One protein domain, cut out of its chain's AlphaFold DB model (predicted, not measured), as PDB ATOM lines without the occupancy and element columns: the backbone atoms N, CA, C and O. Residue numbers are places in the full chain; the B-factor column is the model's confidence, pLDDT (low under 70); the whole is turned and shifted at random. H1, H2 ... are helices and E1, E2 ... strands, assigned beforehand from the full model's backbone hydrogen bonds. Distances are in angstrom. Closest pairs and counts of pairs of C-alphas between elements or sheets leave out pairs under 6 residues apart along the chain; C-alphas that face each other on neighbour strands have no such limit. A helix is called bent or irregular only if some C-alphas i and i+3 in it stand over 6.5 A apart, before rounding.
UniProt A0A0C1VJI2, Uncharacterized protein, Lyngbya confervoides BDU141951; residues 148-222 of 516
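What this domain is: This is residues 148 to 222 of the 516 residues of an uncharacterized protein of Lyngbya confervoides BDU141951 (UniProt A0A0C1VJI2). Two small lobes stand end to end, each a three-stranded antiparallel sheet with one helix on it: H2 packs on the sheet E3 E2 E4, and H3 on the sheet E1 E5 E6. The chain passes between the lobes at the tight links from E1 to E2 and from E4 to E5, and the short helix H1 is the element nearest to the mean of the C-alphas. The printed part has 75 residues with three named helices and six named strands in the order H1 E1 E2 E3 H2 E4 E5 E6 H3; its class is mixed, helices and strands. It is compact, with a radius of gyration of the C-alphas of 11.9 A, and spans 33 by 24 by 17 A.

How they stand to each other: H1, residues 149 to 152, is followed by E1, residues 157 to 159. E1 is the antiparallel neighbour of E5, residues 197 to 201, with N 158 and O 200 within hydrogen-bond range at 2.8 A. E2, residues 163 to 167, and E3, residues 172 to 175, form a hairpin, with N 173 and O 165 at 2.8 A. H2, residues 178 to 188, leads to E4, residues 191 to 193, which is antiparallel to E2, with N 166 and O 192 at 2.8 A. E3, H2 and E4 form a split strand-helix-strand unit, two strands of one sheet that are not neighbours, with a helix between them along the chain and E2 between them in the sheet, and its crossover is right-handed. H2 is on one face of the sheet E3 E2 E4, two layers, at a height over the sheet of 9.3 A; it lies over E3 and E2, along the strands, at 6 degrees to E2 on the local plane. The closest C-alphas of E3 and H2, those of Ala 175 and Leu 181, are 5.1 A apart. H1 only grazes this sheet with residues 149 to 151, and only just touches H2, with 3 pairs of C-alphas within 8 A, the closest those of Ala 149 and Ser 185 at 6.8 A. E5 and E6, residues 206 to 209, form a hairpin, with N 199 and O 207 at 2.9 A. H3, residues 212 to 220, is on the sheet E1 E5 E6 at a height over the sheet of 9.8 A; it lies over E5 and E6, along the strands, at 10 degrees to E5 on the local plane. The closest C-alphas of E6 and H3, those of Ile 209 and Phe 215, are 5.8 A apart. H2 and H3 are apart. In H2 and H3 every O i to N i+4 pair is within hydrogen-bond range; H1 is too short for such a pair.

Where its parts are: H1 begins at C-alpha 149, (19.167, 16.698, 13.575), and is irregular, but only just: C-alphas 149 and 152 are 6.7 A apart. From first to last C-alpha, E1 measures 6.9 A, E2 13.6 A, E3 10.5 A, H2 15.2 A, E4 7.0 A, E5 13.0 A, E6 9.9 A and H3 12.4 A. H3 ends at C-alpha 220, (17.821, 19.357, 31.255).

The domain as a whole: The two C-alphas farthest apart, those of Glu 169 and Asp 203, are 37.0 A apart. The printed part has no cut, and the links between its named elements are tight. Mean pLDDT of the printed part is 81.1; 12 residues are under 70, namely 153 to 154, 189, 212 to 214, 216 to 217 and 219 to 222.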
ATOM      1  N   PRO A 148      22.046  14.744  16.983       79.31
ATOM      2  CA  PRO A 148      21.221  14.380  15.839       79.31
ATOM      3  C   PRO A 148      20.241  15.491  15.440       79.31
ATOM      4  O   PRO A 148      19.635  16.160  16.275       79.31
ATOM      5  N   ALA A 149      20.037  15.665  14.136       82.75
ATOM      6  CA  ALA A 149      19.167  16.698  13.575       82.75
ATOM      7  C   ALA A 149      17.700  16.560  14.010       82.75
ATOM      8  O   ALA A 149      16.974  17.550  14.084       82.75
ATOM      9  N   PHE A 150      17.260  15.330  14.289       73.56
ATOM     10  CA  PHE A 150      15.902  15.037  14.737       73.56
ATOM     11  C   PHE A 150      15.689  15.310  16.234       73.56
ATOM     12  O   PHE A 150      14.545  15.334  16.664       73.56
ATOM     13  N   SER A 151      16.743  15.546  17.026       70.94
ATOM     14  CA  SER A 151      16.633  15.733  18.482       70.94
ATOM     15  C   SER A 151      16.005  17.067  18.897       70.94
ATOM     16  O   SER A 151      15.808  17.283  20.081       70.94
ATOM     17  N   PHE A 152      15.709  17.963  17.951       73.06
ATOM     18  CA  PHE A 152      15.155  19.299  18.213       73.06
ATOM     19  C   PHE A 152      13.632  19.379  18.076       73.06
ATOM     20  O   PHE A 152      13.066  20.471  18.112       73.06
ATOM     21  N   THR A 153      12.957  18.247  17.891       62.12
ATOM     22  CA  THR A 153      11.496  18.201  17.948       62.12
ATOM     23  C   THR A 153      11.040  18.261  19.402       62.12
ATOM     24  O   THR A 153      11.549  17.508  20.224       62.12
ATOM     25  N   ASP A 154      10.080  19.140  19.697       62.28
ATOM     26  CA  ASP A 154       9.395  19.245  20.997       62.28
ATOM     27  C   ASP A 154      10.263  19.690  22.193       62.28
ATOM     28  O   ASP A 154       9.881  19.514  23.347       62.28
ATOM     29  N   LEU A 155      11.402  20.343  21.936       72.50
ATOM     30  CA  LEU A 155      12.205  20.980  22.986       72.50
ATOM     31  C   LEU A 155      11.617  22.336  23.407       72.50
ATOM     32  O   LEU A 155      10.942  23.011  22.629       72.50
ATOM     33  N   CYS A 156      11.939  22.798  24.621       74.56
ATOM     34  CA  CYS A 156      11.487  24.100  25.130       74.56
ATOM     35  C   CYS A 156      12.194  25.318  24.488       74.56
ATOM     36  O   CYS A 156      12.075  26.442  24.973       74.56
ATOM     37  N   PHE A 157      12.934  25.120  23.396       81.94
ATOM     38  CA  PHE A 157      13.656  26.161  22.671       81.94
ATOM     39  C   PHE A 157      13.644  25.897  21.161       81.94
ATOM     40  O   PHE A 157      13.693  24.755  20.709       81.94
ATOM     41  N   ASP A 158      13.626  26.972  20.372       86.75
ATOM     42  CA  ASP A 158      13.535  26.922  18.910       86.75
ATOM     43  C   ASP A 158      14.911  27.081  18.245       86.75
ATOM     44  O   ASP A 158      15.723  27.907  18.659       86.75
ATOM     45  N   LEU A 159      15.174  26.374  17.142       90.06
ATOM     46  CA  LEU A 159      16.395  26.581  16.350       90.06
ATOM     47  C   LEU A 159      16.414  27.955  15.660       90.06
ATOM     48  O   LEU A 159      15.465  28.353  14.977       90.06
ATOM     49  N   VAL A 160      17.556  28.641  15.730       92.19
ATOM     50  CA  VAL A 160      17.822  29.830  14.915       92.19
ATOM     51  C   VAL A 160      18.493  29.408  13.612       92.19
ATOM     52  O   VAL A 160      19.651  29.000  13.574       92.19
ATOM     53  N   TYR A 161      17.757  29.541  12.512       92.31
ATOM     54  CA  TYR A 161      18.265  29.262  11.169       92.31
ATOM     55  C   TYR A 161      19.147  30.406  10.626       92.31
ATOM     56  O   TYR A 161      18.880  31.581  10.903       92.31
ATOM     57  N   PRO A 162      20.147  30.107   9.770       95.12
ATOM     58  CA  PRO A 162      20.457  28.796   9.196       95.12
ATOM     59  C   PRO A 162      21.282  27.899  10.126       95.12
ATOM     60  O   PRO A 162      22.107  28.387  10.893       95.12
ATOM     61  N   VAL A 163      21.115  26.586   9.976       94.06
ATOM     62  CA  VAL A 163      21.856  25.563  10.732       94.06
ATOM     63  C   VAL A 163      22.749  24.740   9.807       94.06
ATOM     64  O   VAL A 163      22.366  24.413   8.678       94.06
ATOM     65  N   ALA A 164      23.956  24.420  10.276       94.25
ATOM     66  CA  ALA A 164      24.911  23.571   9.571       94.25
ATOM     67  C   ALA A 164      24.805  22.125  10.066       94.25
ATOM     68  O   ALA A 164      24.639  21.885  11.262       94.25
ATOM     69  N   LEU A 165      24.891  21.176   9.136       92.50
ATOM     70  CA  LEU A 165      24.716  19.753   9.401       92.50
ATOM     71  C   LEU A 165      25.824  18.942   8.721       92.50
ATOM     72  O   LEU A 165      26.353  19.361   7.687       92.50
ATOM     73  N   GLU A 166      26.117  17.760   9.246       89.06
ATOM     74  CA  GLU A 166      27.048  16.785   8.679       89.06
ATOM     75  C   GLU A 166      26.458  15.365   8.781       89.06
ATOM     76  O   GLU A 166      25.759  15.066   9.748       89.06
ATOM     77  N   ASP A 167      26.685  14.507   7.780       84.62
ATOM     78  CA  ASP A 167      26.359  13.069   7.850       84.62
ATOM     79  C   ASP A 167      27.556  12.232   8.348       84.62
ATOM     80  O   ASP A 167      28.673  12.734   8.494       84.62
ATOM     81  N   LEU A 168      27.357  10.933   8.594       75.94
ATOM     82  CA  LEU A 168      28.427  10.036   9.066       75.94
ATOM     83  C   LEU A 168      29.596   9.885   8.075       75.94
ATOM     84  O   LEU A 168      30.702   9.495   8.461       75.94
ATOM     85  N   GLU A 169      29.383  10.181   6.793       79.75
ATOM     86  CA  GLU A 169      30.424  10.194   5.767       79.75
ATOM     87  C   GLU A 169      31.213  11.514   5.702       79.75
ATOM     88  O   GLU A 169      32.175  11.615   4.927       79.75
ATOM     89  N   GLY A 170      30.838  12.505   6.513       80.06
ATOM     90  CA  GLY A 170      31.455  13.825   6.577       80.06
ATOM     91  C   GLY A 170      31.019  14.781   5.461       80.06
ATOM     92  O   GLY A 170      31.727  15.743   5.133       80.06
ATOM     93  N   ASN A 171      29.897  14.505   4.788       88.19
ATOM     94  CA  ASN A 171      29.308  15.460   3.855       88.19
ATOM     95  C   ASN A 171      28.543  16.520   4.640       88.19
ATOM     96  O   ASN A 171      27.805  16.216   5.568       88.19
ATOM     97  N   THR A 172      28.690  17.774   4.222       93.31
ATOM     98  CA  THR A 172      28.092  18.927   4.901       93.31
ATOM     99  C   THR A 172      26.837  19.405   4.180       93.31
ATOM    100  O   THR A 172      26.782  19.451   2.945       93.31
ATOM    101  N   TYR A 173      25.849  19.811   4.968       94.62
ATOM    102  CA  TYR A 173      24.558  20.330   4.533       94.62
ATOM    103  C   TYR A 173      24.248  21.630   5.287       94.62
ATOM    104  O   TYR A 173      24.888  21.988   6.277       94.62
ATOM    105  N   THR A 174      23.277  22.388   4.793       96.12
ATOM    106  CA  THR A 174      22.787  23.599   5.456       96.12
ATOM    107  C   THR A 174      21.284  23.637   5.287       96.12
ATOM    108  O   THR A 174      20.806  23.439   4.171       96.12
ATOM    109  N   ALA A 175      20.563  23.891   6.375       95.06
ATOM    110  CA  ALA A 175      19.141  24.188   6.327       95.06
ATOM    111  C   ALA A 175      18.938  25.675   6.635       95.06
ATOM    112  O   ALA A 175      19.302  26.142   7.713       95.06
ATOM    113  N   ASP A 176      18.347  26.422   5.702       95.44
ATOM    114  CA  ASP A 176      18.006  27.838   5.878       95.44
ATOM    115  C   ASP A 176      16.644  28.026   6.576       95.44
ATOM    116  O   ASP A 176      16.236  29.152   6.873       95.44
ATOM    117  N   SER A 177      15.909  26.935   6.808       91.88
ATOM    118  CA  SER A 177      14.610  26.930   7.482       91.88
ATOM    119  C   SER A 177      14.259  25.546   8.022       91.88
ATOM    120  O   SER A 177      14.789  24.538   7.556       91.88
ATOM    121  N   GLU A 178      13.283  25.490   8.921       86.25
ATOM    122  CA  GLU A 178      12.727  24.247   9.467       86.25
ATOM    123  C   GLU A 178      12.208  23.293   8.391       86.25
ATOM    124  O   GLU A 178      12.472  22.097   8.435       86.25
ATOM    125  N   SER A 179      11.546  23.821   7.360       86.00
ATOM    126  CA  SER A 179      11.051  22.997   6.252       86.00
ATOM    127  C   SER A 179      12.192  22.301   5.508       86.00
ATOM    128  O   SER A 179      12.060  21.152   5.105       86.00
ATOM    129  N   GLU A 180      13.321  22.991   5.349       91.44
ATOM    130  CA  GLU A 180      14.510  22.430   4.709       91.44
ATOM    131  C   GLU A 180      15.238  21.442   5.624       91.44
ATOM    132  O   GLU A 180      15.740  20.435   5.135       91.44
ATOM    133  N   LEU A 181      15.247  21.684   6.939       89.06
ATOM    134  CA  LEU A 181      15.768  20.731   7.918       89.06
ATOM    135  C   LEU A 181      14.971  19.423   7.883       89.06
ATOM    136  O   LEU A 181      15.569  18.360   7.787       89.06
ATOM    137  N   ILE A 182      13.636  19.497   7.882       81.62
ATOM    138  CA  ILE A 182      12.754  18.323   7.780       81.62
ATOM    139  C   ILE A 182      13.009  17.564   6.471       81.62
ATOM    140  O   ILE A 182      13.177  16.344   6.487       81.62
ATOM    141  N   ASP A 183      13.086  18.273   5.341       83.44
ATOM    142  CA  ASP A 183      13.365  17.662   4.037       83.44
ATOM    143  C   ASP A 183      14.746  16.977   4.009       83.44
ATOM    144  O   ASP A 183      14.884  15.873   3.473       83.44
ATOM    145  N   LEU A 184      15.776  17.603   4.588       86.44
ATOM    146  CA  LEU A 184      17.122  17.032   4.692       86.44
ATOM    147  C   LEU A 184      17.134  15.792   5.592       86.44
ATOM    148  O   LEU A 184      17.614  14.743   5.158       86.44
ATOM    149  N   SER A 185      16.538  15.872   6.783       80.38
ATOM    150  CA  SER A 185      16.418  14.746   7.718       80.38
ATOM    151  C   SER A 185      15.679  13.557   7.097       80.38
ATOM    152  O   SER A 185      16.083  12.414   7.292       80.38
ATOM    153  N   ALA A 186      14.654  13.807   6.277       77.12
ATOM    154  CA  ALA A 186      13.900  12.757   5.594       77.12
ATOM    155  C   ALA A 186      14.627  12.138   4.382       77.12
ATOM    156  O   ALA A 186      14.286  11.032   3.963       77.12
ATOM    157  N   THR A 187      15.578  12.850   3.765       80.62
ATOM    158  CA  THR A 187      16.207  12.419   2.501       80.62
ATOM    159  C   THR A 187      17.630  11.905   2.647       80.62
ATOM    160  O   THR A 187      18.022  11.033   1.869       80.62
ATOM    161  N   VAL A 188      18.396  12.441   3.596       79.75
ATOM    162  CA  VAL A 188      19.793  12.055   3.831       79.75
ATOM    163  C   VAL A 188      19.873  10.919   4.855       79.75
ATOM    164  O   VAL A 188      20.588   9.953   4.599       79.75
ATOM    165  N   GLY A 189      19.082  10.975   5.936       69.44
ATOM    166  CA  GLY A 189      19.232  10.082   7.097       69.44
ATOM    167  C   GLY A 189      20.508  10.394   7.893       69.44
ATOM    168  O   GLY A 189      21.437  10.973   7.343       69.44
ATOM    169  N   ASP A 190      20.541  10.062   9.187       73.56
ATOM    170  CA  ASP A 190      21.709  10.220  10.078       73.56
ATOM    171  C   ASP A 190      22.452  11.570   9.929       73.56
ATOM    172  O   ASP A 190      23.663  11.626   9.713       73.56
ATOM    173  N   LEU A 191      21.705  12.677  10.006       82.81
ATOM    174  CA  LEU A 191      22.259  14.034  10.018       82.81
ATOM    175  C   LEU A 191      22.516  14.504  11.448       82.81
ATOM    176  O   LEU A 191      21.673  14.311  12.323       82.81
ATOM    177  N   TYR A 192      23.625  15.211  11.647       85.94
ATOM    178  CA  TYR A 192      24.038  15.774  12.931       85.94
ATOM    179  C   TYR A 192      24.343  17.261  12.801       85.94
ATOM    180  O   TYR A 192      24.841  17.703  11.767       85.94
ATOM    181  N   PHE A 193      24.081  18.046  13.842       87.69
ATOM    182  CA  PHE A 193      24.446  19.458  13.873       87.69
ATOM    183  C   PHE A 193      25.957  19.652  13.950       87.69
ATOM    184  O   PHE A 193      26.647  19.051  14.773       87.69
ATOM    185  N   THR A 194      26.462  20.568  13.128       89.38
ATOM    186  CA  THR A 194      27.804  21.116  13.300       89.38
ATOM    187  C   THR A 194      27.733  22.264  14.300       89.38
ATOM    188  O   THR A 194      27.145  23.304  14.012       89.38
ATOM    189  N   LEU A 195      28.346  22.075  15.466       83.75
ATOM    190  CA  LEU A 195      28.421  23.088  16.517       83.75
ATOM    191  C   LEU A 195      29.427  24.213  16.173       83.75
ATOM    192  O   LEU A 195      30.407  23.963  15.459       83.75
ATOM    193  N   PRO A 196      29.234  25.442  16.693       90.44
ATOM    194  CA  PRO A 196      28.134  25.860  17.563       90.44
ATOM    195  C   PRO A 196      26.821  26.100  16.802       90.44
ATOM    196  O   PRO A 196      26.829  26.429  15.614       90.44
ATOM    197  N   ILE A 197      25.695  25.973  17.507       89.31
ATOM    198  CA  ILE A 197      24.354  26.323  17.009       89.31
ATOM    199  C   ILE A 197      23.678  27.313  17.955       89.31
ATOM    200  O   ILE A 197      23.974  27.344  19.145       89.31
ATOM    201  N   THR A 198      22.763  28.128  17.436       90.75
ATOM    202  CA  THR A 198      22.005  29.093  18.241       90.75
ATOM    203  C   THR A 198      20.553  28.653  18.352       90.75
ATOM    204  O   THR A 198      19.943  28.248  17.360       90.75
ATOM    205  N   VAL A 199      19.996  28.771  19.551       91.00
ATOM    206  CA  VAL A 199      18.587  28.509  19.842       91.00
ATOM    207  C   VAL A 199      17.936  29.716  20.502       91.00
ATOM    208  O   VAL A 199      18.617  30.582  21.048       91.00
ATOM    209  N   LEU A 200      16.616  29.784  20.429       87.12
ATOM    210  CA  LEU A 200      15.779  30.802  21.032       87.12
ATOM    211  C   LEU A 200      14.993  30.165  22.180       87.12
ATOM    212  O   LEU A 200      14.187  29.270  21.949       87.12
ATOM    213  N   ASN A 201      15.223  30.619  23.407       79.12
ATOM    214  CA  ASN A 201      14.520  30.120  24.587       79.12
ATOM    215  C   ASN A 201      13.068  30.651  24.641       79.12
ATOM    216  O   ASN A 201      12.717  31.599  23.930       79.12
ATOM    217  N   VAL A 202      12.224  30.095  25.516       73.19
ATOM    218  CA  VAL A 202      10.814  30.496  25.711       73.19
ATOM    219  C   VAL A 202      10.631  31.990  26.002       73.19
ATOM    220  O   VAL A 202       9.595  32.576  25.679       73.19
ATOM    221  N   ASP A 203      11.634  32.628  26.605       75.75
ATOM    222  CA  ASP A 203      11.641  34.056  26.927       75.75
ATOM    223  C   ASP A 203      12.090  34.949  25.751       75.75
ATOM    224  O   ASP A 203      12.035  36.182  25.835       75.75
ATOM    225  N   GLY A 204      12.480  34.338  24.629       75.81
ATOM    226  CA  GLY A 204      12.981  34.996  23.428       75.81
ATOM    227  C   GLY A 204      14.457  35.394  23.494       75.81
ATOM    228  O   GLY A 204      14.892  36.187  22.654       75.81
ATOM    229  N   SER A 205      15.219  34.911  24.478       83.88
ATOM    230  CA  SER A 205      16.674  35.065  24.523       83.88
ATOM    231  C   SER A 205      17.371  34.069  23.590       83.88
ATOM    232  O   SER A 205      16.917  32.942  23.412       83.88
ATOM    233  N   GLU A 206      18.466  34.501  22.957       90.62
ATOM    234  CA  GLU A 206      19.308  33.628  22.133       90.62
ATOM    235  C   GLU A 206      20.374  32.961  23.014       90.62
ATOM    236  O   GLU A 206      21.085  33.650  23.752       90.62
ATOM    237  N   ILE A 207      20.496  31.639  22.910       85.44
ATOM    238  CA  ILE A 207      21.488  30.815  23.606       85.44
ATOM    239  C   ILE A 207      22.357  30.127  22.553       85.44
ATOM    240  O   ILE A 207      21.848  29.574  21.578       85.44
ATOM    241  N   GLU A 208      23.677  30.175  22.729       89.31
ATOM    242  CA  GLU A 208      24.633  29.477  21.868       89.31
ATOM    243  C   GLU A 208      25.031  28.148  22.515       89.31
ATOM    244  O   GLU A 208      25.518  28.104  23.643       89.31
ATOM    245  N   ILE A 209      24.803  27.059  21.791       80.69
ATOM    246  CA  ILE A 209      25.175  25.704  22.173       80.69
ATOM    247  C   ILE A 209      26.520  25.412  21.513       80.69
ATOM    248  O   ILE A 209      26.599  25.242  20.295       80.69
ATOM    249  N   GLU A 210      27.586  25.370  22.308       80.19
ATOM    250  CA  GLU A 210      28.957  25.179  21.809       80.19
ATOM    251  C   GLU A 210      29.432  23.721  21.845       80.19
ATOM    252  O   GLU A 210      30.422  23.367  21.201       80.19
ATOM    253  N   SER A 211      28.744  22.862  22.595       72.56
ATOM    254  CA  SER A 211      29.125  21.465  22.796       72.56
ATOM    255  C   SER A 211      27.897  20.569  22.944       72.56
ATOM    256  O   SER A 211      26.798  21.040  23.232       72.56
ATOM    257  N   TYR A 212      28.103  19.263  22.774       67.94
ATOM    258  CA  TYR A 212      27.116  18.240  23.117       67.94
ATOM    259  C   TYR A 212      26.637  18.402  24.566       67.94
ATOM    260  O   TYR A 212      25.441  18.501  24.796       67.94
ATOM    261  N   ASN A 213      27.550  18.574  25.528       59.28
ATOM    262  CA  ASN A 213      27.176  18.815  26.927       59.28
ATOM    263  C   ASN A 213      26.354  20.104  27.087       59.28
ATOM    264  O   ASN A 213      25.383  20.121  27.827       59.28
ATOM    265  N   GLY A 214      26.686  21.172  26.353       65.19
ATOM    266  CA  GLY A 214      25.895  22.404  26.355       65.19
ATOM    267  C   GLY A 214      24.468  22.207  25.832       65.19
ATOM    268  O   GLY A 214      23.555  22.877  26.302       65.19
ATOM    269  N   PHE A 215      24.263  21.277  24.894       73.00
ATOM    270  CA  PHE A 215      22.931  20.887  24.434       73.00
ATOM    271  C   PHE A 215      22.175  20.143  25.531       73.00
ATOM    272  O   PHE A 215      21.058  20.538  25.842       73.00
ATOM    273  N   PHE A 216      22.790  19.136  26.159       64.44
ATOM    274  CA  PHE A 216      22.142  18.372  27.230       64.44
ATOM    275  C   PHE A 216      21.827  19.223  28.457       64.44
ATOM    276  O   PHE A 216      20.701  19.176  28.921       64.44
ATOM    277  N   ASN A 217      22.733  20.097  28.899       65.25
ATOM    278  CA  ASN A 217      22.450  21.023  30.000       65.25
ATOM    279  C   ASN A 217      21.248  21.933  29.690       65.25
ATOM    280  O   ASN A 217      20.478  22.289  30.579       65.25
ATOM    281  N   LEU A 218      21.091  22.340  28.424       70.94
ATOM    282  CA  LEU A 218      19.959  23.165  28.016       70.94
ATOM    283  C   LEU A 218      18.659  22.354  27.932       70.94
ATOM    284  O   LEU A 218      17.616  22.848  28.348       70.94
ATOM    285  N   VAL A 219      18.724  21.120  27.431       67.75
ATOM    286  CA  VAL A 219      17.622  20.146  27.465       67.75
ATOM    287  C   VAL A 219      17.197  19.915  28.919       67.75
ATOM    288  O   VAL A 219      16.056  20.187  29.256       67.75
ATOM    289  N   GLU A 220      18.105  19.557  29.823       57.34
ATOM    290  CA  GLU A 220      17.821  19.357  31.255       57.34
ATOM    291  C   GLU A 220      17.195  20.586  31.932       57.34
ATOM    292  O   GLU A 220      16.400  20.446  32.858       57.34
ATOM    293  N   SER A 221      17.507  21.798  31.459       63.72
ATOM    294  CA  SER A 221      16.895  23.033  31.972       63.72
ATOM    295  C   SER A 221      15.444  23.261  31.524       63.72
ATOM    296  O   SER A 221      14.776  24.158  32.044       63.72
ATOM    297  N   CYS A 222      14.945  22.485  30.558       65.31
ATOM    298  CA  CYS A 222      13.534  22.489  30.205       65.31
ATOM    299  C   CYS A 222      12.722  21.806  31.311       65.31
ATOM    300  O   CYS A 222      12.941  20.632  31.608       65.31
TER     301      CYS A 222